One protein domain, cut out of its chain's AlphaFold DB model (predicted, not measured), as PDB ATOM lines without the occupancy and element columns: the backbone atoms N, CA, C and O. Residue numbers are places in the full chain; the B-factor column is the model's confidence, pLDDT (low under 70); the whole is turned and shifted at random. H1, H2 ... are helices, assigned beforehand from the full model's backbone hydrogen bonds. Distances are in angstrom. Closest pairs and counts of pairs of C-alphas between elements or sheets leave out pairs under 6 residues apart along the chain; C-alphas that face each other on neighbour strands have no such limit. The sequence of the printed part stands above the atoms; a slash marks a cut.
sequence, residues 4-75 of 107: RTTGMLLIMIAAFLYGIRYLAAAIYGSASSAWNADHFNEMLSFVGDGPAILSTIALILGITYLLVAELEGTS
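Overview. This is residues 4 to 75 of the 107 residues of an uncharacterized protein of Paenibacillus woosongensis (UniProt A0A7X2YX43). Two long helices, H1 and H3, lie side by side and run opposite ways, making a slender rod. The short helix H2 packs slantwise on the last part of H1, and residues 30 to 38 stick out at that end of the rod. The printed part has 72 residues with three named helices, in the order H1, H2, H3, and no named strand; the class is all helix. It is only just loose, close to extended, with a radius of gyration of the C-alphas of 16.6 A, and spans 58 by 16 by 14 A.

Arrangement. H1, residues 4 to 29, has a kink of 27 degrees near residue 19. H2, residues 37 to 47, touches residues 21 to 29 of H1 alone, and the closest C-alphas, those of Ala 25 and Met 43, are 5.5 A apart. These two helices run opposite ways at a steep tilt of 59 degrees. H3, residues 50 to 73, touches H1 at a shallow tilt of 17 degrees, opposite ways; their closest C-alphas, those of Ala 14 and Ser 55, are 4.7 A apart. H2 and H3 are apart. Every O i to N i+4 pair is within hydrogen-bond range in H2 and H3, and 20 of 22 are in H1.

Along the chain. H1 begins at C-alpha 4 (163.960, 206.037, 287.586) and is 37.8 A long from first to last C-alpha. H2 measures 15.3 A and begins at C-alpha 37 (140.066, 179.302, 271.731). H3 measures 33.8 A and ends at C-alpha 73 (170.835, 210.974, 285.434).

Size, cuts and confidence. The two C-alphas farthest apart, those of Ser 33 and Ser 75, are 58.3 A apart. The printed part has no cut. The link from H1 to H2 is short and that from H2 to H3 is tight. Mean pLDDT of the printed part is 76.1, with residue 4, residues 32 to 35 and residues 70 to 75 under 70.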
ATOM      1  N   ARG A   4     163.906 207.496 287.775       69.00
ATOM      2  CA  ARG A   4     163.960 206.037 287.586       69.00
ATOM      3  C   ARG A   4     162.792 205.280 288.237       69.00
ATOM      4  O   ARG A   4     162.224 204.398 287.607       69.00
ATOM      5  N   THR A   5     162.397 205.636 289.462       77.69
ATOM      6  CA  THR A   5     161.272 204.997 290.172       77.69
ATOM      7  C   THR A   5     159.946 205.285 289.472       77.69
ATOM      8  O   THR A   5     159.113 204.393 289.344       77.69
ATOM      9  N   THR A   6     159.772 206.506 288.957       77.25
ATOM     10  CA  THR A   6     158.575 206.895 288.199       77.25
ATOM     11  C   THR A   6     158.472 206.132 286.876       77.25
ATOM     12  O   THR A   6     157.403 205.616 286.562       77.25
ATOM     13  N   GLY A   7     159.578 205.992 286.132       75.25
ATOM     14  CA  GLY A   7     159.612 205.194 284.898       75.25
ATOM     15  C   GLY A   7     159.310 203.709 285.138       75.25
ATOM     16  O   GLY A   7     158.519 203.113 284.412       75.25
ATOM     17  N   MET A   8     159.866 203.123 286.204       81.62
ATOM     18  CA  MET A   8     159.607 201.725 286.570       81.62
ATOM     19  C   MET A   8     158.142 201.493 286.986       81.62
ATOM     20  O   MET A   8     157.540 200.504 286.571       81.62
ATOM     21  N   LEU A   9     157.542 202.428 287.735       81.31
ATOM     22  CA  LEU A   9     156.117 202.387 288.083       81.31
ATOM     23  C   LEU A   9     155.215 202.477 286.846       81.31
ATOM     24  O   LEU A   9     154.254 201.720 286.747       81.31
ATOM     25  N   LEU A  10     155.535 203.351 285.888       78.31
ATOM     26  CA  LEU A  10     154.799 203.463 284.623       78.31
ATOM     27  C   LEU A  10     154.804 202.146 283.835       78.31
ATOM     28  O   LEU A  10     153.758 201.721 283.351       78.31
ATOM     29  N   ILE A  11     155.953 201.465 283.760       83.00
ATOM     30  CA  ILE A  11     156.066 200.155 283.098       83.00
ATOM     31  C   ILE A  11     155.273 199.079 283.858       83.00
ATOM     32  O   ILE A  11     154.561 198.294 283.232       83.00
ATOM     33  N   MET A  12     155.337 199.055 285.196       84.50
ATOM     34  CA  MET A  12     154.533 198.127 286.006       84.50
ATOM     35  C   MET A  12     153.030 198.332 285.797       84.50
ATOM     36  O   MET A  12     152.296 197.361 285.623       84.50
ATOM     37  N   ILE A  13     152.574 199.586 285.767       82.19
ATOM     38  CA  ILE A  13     151.172 199.930 285.513       82.19
ATOM     39  C   ILE A  13     150.763 199.502 284.095       82.19
ATOM     40  O   ILE A  13     149.682 198.944 283.921       82.19
ATOM     41  N   ALA A  14     151.630 199.683 283.093       80.62
ATOM     42  CA  ALA A  14     151.372 199.236 281.725       80.62
ATOM     43  C   ALA A  14     151.225 197.707 281.626       80.62
ATOM     44  O   ALA A  14     150.266 197.223 281.017       80.62
ATOM     45  N   ALA A  15     152.125 196.947 282.261       81.62
ATOM     46  CA  ALA A  15     152.056 195.485 282.314       81.62
ATOM     47  C   ALA A  15     150.795 194.999 283.048       81.62
ATOM     48  O   ALA A  15     150.137 194.058 282.604       81.62
ATOM     49  N   PHE A  16     150.419 195.680 284.132       83.50
ATOM     50  CA  PHE A  16     149.199 195.388 284.880       83.50
ATOM     51  C   PHE A  16     147.932 195.639 284.046       83.50
ATOM     52  O   PHE A  16     147.060 194.775 283.983       83.50
ATOM     53  N   LEU A  17     147.856 196.776 283.341       77.19
ATOM     54  CA  LEU A  17     146.758 197.106 282.419       77.19
ATOM     55  C   LEU A  17     146.630 196.091 281.276       77.19
ATOM     56  O   LEU A  17     145.514 195.708 280.926       77.19
ATOM     57  N   TYR A  18     147.756 195.624 280.726       79.56
ATOM     58  CA  TYR A  18     147.761 194.566 279.713       79.56
ATOM     59  C   TYR A  18     147.211 193.255 280.279       79.56
ATOM     60  O   TYR A  18     146.309 192.649 279.701       79.56
ATOM     61  N   GLY A  19     147.717 192.842 281.445       79.81
ATOM     62  CA  GLY A  19     147.311 191.607 282.110       79.81
ATOM     63  C   GLY A  19     145.829 191.588 282.482       79.81
ATOM     64  O   GLY A  19     145.183 190.553 282.345       79.81
ATOM     65  N   ILE A  20     145.260 192.732 282.871       84.19
ATOM     66  CA  ILE A  20     143.847 192.852 283.252       84.19
ATOM     67  C   ILE A  20     142.885 192.474 282.122       84.19
ATOM     68  O   ILE A  20     141.842 191.893 282.406       84.19
ATOM     69  N   ARG A  21     143.235 192.728 280.853       81.19
ATOM     70  CA  ARG A  21     142.420 192.313 279.694       81.19
ATOM     71  C   ARG A  21     142.255 190.794 279.650       81.19
ATOM     72  O   ARG A  21     141.142 190.293 279.512       81.19
ATOM     73  N   TYR A  22     143.358 190.073 279.817       78.81
ATOM     74  CA  TYR A  22     143.372 188.611 279.816       78.81
ATOM     75  C   TYR A  22     142.790 188.032 281.105       78.81
ATOM     76  O   TYR A  22     142.089 187.026 281.057       78.81
ATOM     77  N   LEU A  23     143.024 188.687 282.245       83.00
ATOM     78  CA  LEU A  23     142.460 188.284 283.531       83.00
ATOM     79  C   LEU A  23     140.931 188.415 283.534       83.00
ATOM     80  O   LEU A  23     140.244 187.509 283.991       83.00
ATOM     81  N   ALA A  24     140.389 189.503 282.981       80.88
ATOM     82  CA  ALA A  24     138.948 189.711 282.854       80.88
ATOM     83  C   ALA A  24     138.299 188.658 281.945       80.88
ATOM     84  O   ALA A  24     137.285 188.069 282.320       80.88
ATOM     85  N   ALA A  25     138.914 188.365 280.795       79.31
ATOM     86  CA  ALA A  25     138.453 187.298 279.908       79.31
ATOM     87  C   ALA A  25     138.517 185.917 280.585       79.31
ATOM     88  O   ALA A  25     137.588 185.124 280.458       79.31
ATOM     89  N   ALA A  26     139.570 185.642 281.359       79.50
ATOM     90  CA  ALA A  26     139.712 184.394 282.104       79.50
ATOM     91  C   ALA A  26     138.672 184.253 283.227       79.50
ATOM     92  O   ALA A  26     138.123 183.172 283.410       79.50
ATOM     93  N   ILE A  27     138.359 185.332 283.952       81.50
ATOM     94  CA  ILE A  27     137.306 185.331 284.979       81.50
ATOM     95  C   ILE A  27     135.939 185.082 284.338       81.50
ATOM     96  O   ILE A  27     135.180 184.255 284.837       81.50
ATOM     97  N   TYR A  28     135.637 185.731 283.214       75.25
ATOM     98  CA  TYR A  28     134.385 185.501 282.492       75.25
ATOM     99  C   TYR A  28     134.280 184.056 281.970       75.25
ATOM    100  O   TYR A  28     133.247 183.409 282.134       75.25
ATOM    101  N   GLY A  29     135.372 183.511 281.428       70.81
ATOM    102  CA  GLY A  29     135.448 182.117 280.985       70.81
ATOM    103  C   GLY A  29     135.494 181.085 282.118       70.81
ATOM    104  O   GLY A  29     135.215 179.916 281.880       70.81
ATOM    105  N   SER A  30     135.802 181.480 283.360       74.19
ATOM    106  CA  SER A  30     135.926 180.541 284.492       74.19
ATOM    107  C   SER A  30     134.610 179.863 284.885       74.19
ATOM    108  O   SER A  30     134.623 178.808 285.514       74.19
ATOM    109  N   ALA A  31     133.473 180.448 284.495       71.38
ATOM    110  CA  ALA A  31     132.147 179.895 284.736       71.38
ATOM    111  C   ALA A  31     131.687 178.908 283.642       71.38
ATOM    112  O   ALA A  31     130.663 178.249 283.828       71.38
ATOM    113  N   SER A  32     132.402 178.792 282.511       65.88
ATOM    114  CA  SER A  32     132.032 177.880 281.423       65.88
ATOM    115  C   SER A  32     132.773 176.543 281.525       65.88
ATOM    116  O   SER A  32     133.991 176.476 281.662       65.88
ATOM    117  N   SER A  33     132.030 175.443 281.424       65.69
ATOM    118  CA  SER A  33     132.545 174.067 281.492       65.69
ATOM    119  C   SER A  33     133.175 173.570 280.182       65.69
ATOM    120  O   SER A  33     133.801 172.511 280.165       65.69
ATOM    121  N   ALA A  34     133.048 174.338 279.095       64.88
ATOM    122  CA  ALA A  34     133.714 174.108 277.818       64.88
ATOM    123  C   ALA A  34     134.608 175.313 277.493       64.88
ATOM    124  O   ALA A  34     134.122 176.437 277.357       64.88
ATOM    125  N   TRP A  35     135.917 175.078 277.398       67.12
ATOM    126  CA  TRP A  35     136.905 176.079 277.008       67.12
ATOM    127  C   TRP A  35     137.333 175.812 275.563       67.12
ATOM    128  O   TRP A  35     137.812 174.723 275.249       67.12
ATOM    129  N   ASN A  36     137.141 176.794 274.682       77.44
ATOM    130  CA  ASN A  36     137.637 176.768 273.307       77.44
ATOM    131  C   ASN A  36     138.281 178.125 272.976       77.44
ATOM    132  O   ASN A  36     137.832 179.164 273.468       77.44
ATOM    133  N   ALA A  37     139.319 178.114 272.138       74.38
ATOM    134  CA  ALA A  37     140.066 179.302 271.731       74.38
ATOM    135  C   ALA A  37     139.166 180.354 271.061       74.38
ATOM    136  O   ALA A  37     139.339 181.550 271.297       74.38
ATOM    137  N   ASP A  38     138.165 179.913 270.297       78.31
ATOM    138  CA  ASP A  38     137.205 180.803 269.638       78.31
ATOM    139  C   ASP A  38     136.331 181.554 270.651       78.31
ATOM    140  O   ASP A  38     136.179 182.772 270.557       78.31
ATOM    141  N   HIS A  39     135.851 180.866 271.693       73.50
ATOM    142  CA  HIS A  39     135.078 181.493 272.768       73.50
ATOM    143  C   HIS A  39     135.923 182.476 273.580       73.50
ATOM    144  O   HIS A  39     135.447 183.547 273.942       73.50
ATOM    145  N   PHE A  40     137.196 182.158 273.831       76.25
ATOM    146  CA  PHE A  40     138.094 183.081 274.524       76.25
ATOM    147  C   PHE A  40     138.386 184.338 273.689       76.25
ATOM    148  O   PHE A  40     138.449 185.438 274.235       76.25
ATOM    149  N   ASN A  41     138.505 184.201 272.366       76.06
ATOM    150  CA  ASN A  41     138.636 185.342 271.459       76.06
ATOM    151  C   ASN A  41     137.368 186.206 271.416       76.06
ATOM    152  O   ASN A  41     137.478 187.431 271.420       76.06
ATOM    153  N   GLU A  42     136.177 185.606 271.445       77.12
ATOM    154  CA  GLU A  42     134.915 186.342 271.606       77.12
ATOM    155  C   GLU A  42     134.871 187.119 272.928       77.12
ATOM    156  O   GLU A  42     134.502 188.292 272.953       77.12
ATOM    157  N   MET A  43     135.326 186.510 274.025       72.62
ATOM    158  CA  MET A  43     135.420 187.173 275.330       72.62
ATOM    159  C   MET A  43     136.444 188.318 275.316       72.62
ATOM    160  O   MET A  43     136.188 189.387 275.872       72.62
ATOM    161  N   LEU A  44     137.581 188.150 274.632       73.12
ATOM    162  CA  LEU A  44     138.533 189.239 274.390       73.12
ATOM    163  C   LEU A  44     137.918 190.352 273.536       73.12
ATOM    164  O   LEU A  44     138.184 191.531 273.780       73.12
ATOM    165  N   SER A  45     137.108 190.005 272.539       75.44
ATOM    166  CA  SER A  45     136.387 190.979 271.720       75.44
ATOM    167  C   SER A  45     135.396 191.778 272.572       75.44
ATOM    168  O   SER A  45     135.368 193.003 272.481       75.44
ATOM    169  N   PHE A  46     134.693 191.118 273.500       71.06
ATOM    170  CA  PHE A  46     133.772 191.758 274.444       71.06
ATOM    171  C   PHE A  46     134.470 192.738 275.401       71.06
ATOM    172  O   PHE A  46     133.962 193.826 275.657       71.06
ATOM    173  N   VAL A  47     135.660 192.391 275.900       73.31
ATOM    174  CA  VAL A  47     136.482 193.299 276.725       73.31
ATOM    175  C   VAL A  47     136.984 194.510 275.914       73.31
ATOM    176  O   VAL A  47     137.278 195.559 276.487       73.31
ATOM    177  N   GLY A  48     137.057 194.385 274.585       72.50
ATOM    178  CA  GLY A  48     137.437 195.453 273.660       72.50
ATOM    179  C   GLY A  48     138.924 195.821 273.696       72.50
ATOM    180  O   GLY A  48     139.636 195.576 274.669       72.50
ATOM    181  N   ASP A  49     139.429 196.439 272.630       75.25
ATOM    182  CA  ASP A  49     140.869 196.718 272.486       75.25
ATOM    183  C   ASP A  49     141.364 197.933 273.288       75.25
ATOM    184  O   ASP A  49     142.566 198.188 273.356       75.25
ATOM    185  N   GLY A  50     140.463 198.658 273.960       75.56
ATOM    186  CA  GLY A  50     140.786 199.842 274.766       75.56
ATOM    187  C   GLY A  50     141.926 199.624 275.775       75.56
ATOM    188  O   GLY A  50     142.915 200.360 275.722       75.56
ATOM    189  N   PRO A  51     141.869 198.600 276.652       72.88
ATOM    190  CA  PRO A  51     142.944 198.300 277.601       72.88
ATOM    191  C   PRO A  51     144.280 197.960 276.925       72.88
ATOM    192  O   PRO A  51     145.336 198.323 277.439       72.88
ATOM    193  N   ALA A  52     144.251 197.305 275.758       73.62
ATOM    194  CA  ALA A  52     145.458 196.945 275.012       73.62
ATOM    195  C   ALA A  52     146.124 198.178 274.379       73.62
ATOM    196  O   ALA A  52     147.342 198.348 274.471       73.62
ATOM    197  N   ILE A  53     145.324 199.076 273.797       76.75
ATOM    198  CA  ILE A  53     145.798 200.338 273.216       76.75
ATOM    199  C   ILE A  53     146.383 201.237 274.313       76.75
ATOM    200  O   ILE A  53     147.511 201.716 274.184       76.75
ATOM    201  N   LEU A  54     145.660 201.417 275.423       76.19
ATOM    202  CA  LEU A  54     146.115 202.235 276.550       76.19
ATOM    203  C   LEU A  54     147.380 201.668 277.204       76.19
ATOM    204  O   LEU A  54     148.288 202.433 277.527       76.19
ATOM    205  N   SER A  55     147.477 200.344 277.351       75.31
ATOM    206  CA  SER A  55     148.688 199.691 277.857       75.31
ATOM    207  C   SER A  55     149.887 199.920 276.931       75.31
ATOM    208  O   SER A  55     150.964 200.274 277.406       75.31
ATOM    209  N   THR A  56     149.697 199.804 275.615       78.56
ATOM    210  CA  THR A  56     150.771 200.015 274.632       78.56
ATOM    211  C   THR A  56     151.292 201.453 274.677       78.56
ATOM    212  O   THR A  56     152.502 201.677 274.718       78.56
ATOM    213  N   ILE A  57     150.394 202.440 274.746       83.38
ATOM    214  CA  ILE A  57     150.769 203.855 274.875       83.38
ATOM    215  C   ILE A  57     151.500 204.097 276.204       83.38
ATOM    216  O   ILE A  57     152.552 204.737 276.219       83.38
ATOM    217  N   ALA A  58     150.988 203.553 277.312       78.00
ATOM    218  CA  ALA A  58     151.623 203.673 278.623       78.00
ATOM    219  C   ALA A  58     153.019 203.027 278.656       78.00
ATOM    220  O   ALA A  58     153.932 203.579 279.272       78.00
ATOM    221  N   LEU A  59     153.214 201.909 277.951       78.31
ATOM    222  CA  LEU A  59     154.504 201.240 277.814       78.31
ATOM    223  C   LEU A  59     155.507 202.107 277.045       78.31
ATOM    224  O   LEU A  59     156.628 202.302 277.511       78.31
ATOM    225  N   ILE A  60     155.101 202.668 275.902       86.88
ATOM    226  CA  ILE A  60     155.948 203.556 275.091       86.88
ATOM    227  C   ILE A  60     156.357 204.788 275.906       86.88
ATOM    228  O   ILE A  60     157.538 205.146 275.943       86.88
ATOM    229  N   LEU A  61     155.404 205.410 276.605       82.81
ATOM    230  CA  LEU A  61     155.673 206.556 277.472       82.81
ATOM    231  C   LEU A  61     156.588 206.179 278.645       82.81
ATOM    232  O   LEU A  61     157.521 206.921 278.942       82.81
ATOM    233  N   GLY A  62     156.379 205.016 279.268       79.88
ATOM    234  CA  GLY A  62     157.217 204.503 280.352       79.88
ATOM    235  C   GLY A  62     158.666 204.255 279.925       79.88
ATOM    236  O   GLY A  62     159.588 204.713 280.601       79.88
ATOM    237  N   ILE A  63     158.879 203.601 278.776       83.69
ATOM    238  CA  ILE A  63     160.216 203.357 278.207       83.69
ATOM    239  C   ILE A  63     160.897 204.681 277.855       83.69
ATOM    240  O   ILE A  63     162.040 204.911 278.247       83.69
ATOM    241  N   THR A  64     160.188 205.573 277.159       83.69
ATOM    242  CA  THR A  64     160.721 206.887 276.768       83.69
ATOM    243  C   THR A  64     161.147 207.687 277.998       83.69
ATOM    244  O   THR A  64     162.241 208.247 278.031       83.69
ATOM    245  N   TYR A  65     160.323 207.687 279.048       79.50
ATOM    246  CA  TYR A  65     160.626 208.385 280.293       79.50
ATOM    247  C   TYR A  65     161.854 207.803 281.005       79.50
ATOM    248  O   TYR A  65     162.665 208.550 281.549       79.50
ATOM    249  N   LEU A  66     162.024 206.477 280.976       78.81
ATOM    250  CA  LEU A  66     163.172 205.798 281.575       78.81
ATOM    251  C   LEU A  66     164.471 206.104 280.815       78.81
ATOM    252  O   LEU A  66     165.483 206.398 281.449       78.81
ATOM    253  N   LEU A  67     164.433 206.133 279.478       78.75
ATOM    254  CA  LEU A  67     165.574 206.534 278.649       78.75
ATOM    255  C   LEU A  67     165.993 207.984 278.917       78.75
ATOM    256  O   LEU A  67     167.173 208.251 279.128       78.75
ATOM    257  N   VAL A  68     165.038 208.918 278.974       79.75
ATOM    258  CA  VAL A  68     165.322 210.326 279.302       79.75
ATOM    259  C   VAL A  68     165.908 210.451 280.709       79.75
ATOM    260  O   VAL A  68     166.906 211.146 280.904       79.75
ATOM    261  N   ALA A  69     165.339 209.732 281.678       76.69
ATOM    262  CA  ALA A  69     165.848 209.712 283.043       76.69
ATOM    263  C   ALA A  69     167.282 209.164 283.127       76.69
ATOM    264  O   ALA A  69     168.075 209.676 283.916       76.69
ATOM    265  N   GLU A  70     167.630 208.159 282.323       69.62
ATOM    266  CA  GLU A  70     168.985 207.609 282.283       69.62
ATOM    267  C   GLU A  70     169.964 208.563 281.585       69.62
ATOM    268  O   GLU A  70     171.073 208.765 282.079       69.62
ATOM    269  N   LEU A  71     169.547 209.238 280.509       68.00
ATOM    270  CA  LEU A  71     170.353 210.241 279.800       68.00
ATOM    271  C   LEU A  71     170.656 211.484 280.651       68.00
ATOM    272  O   LEU A  71     171.752 212.039 280.579       68.00
ATOM    273  N   GLU A  72     169.700 211.946 281.457       66.38
ATOM    274  CA  GLU A  72     169.903 213.084 282.362       66.38
ATOM    275  C   GLU A  72     170.571 212.692 283.681       66.38
ATOM    276  O   GLU A  72     171.282 213.502 284.272       66.38
ATOM    277  N   GLY A  73     170.326 211.470 284.158       62.03
ATOM    278  CA  GLY A  73     170.835 210.974 285.434       62.03
ATOM    279  C   GLY A  73     172.261 210.436 285.368       62.03
ATOM    280  O   GLY A  73     172.934 210.369 286.398       62.03
ATOM    281  N   THR A  74     172.748 210.056 284.186       53.81
ATOM    282  CA  THR A  74     174.104 209.531 284.041       53.81
ATOM    283  C   THR A  74     175.112 210.607 283.676       53.81
ATOM    284  O   THR A  74     174.857 211.571 282.958       53.81
ATOM    285  N   SER A  75     176.320 210.355 284.168       56.41
ATOM    286  CA  SER A  75     177.612 210.964 283.859       56.41
ATOM    287  C   SER A  75     177.853 211.357 282.386       56.41
ATOM    288  O   SER A  75     178.814 212.063 282.117       56.41
TER     289      SER A  75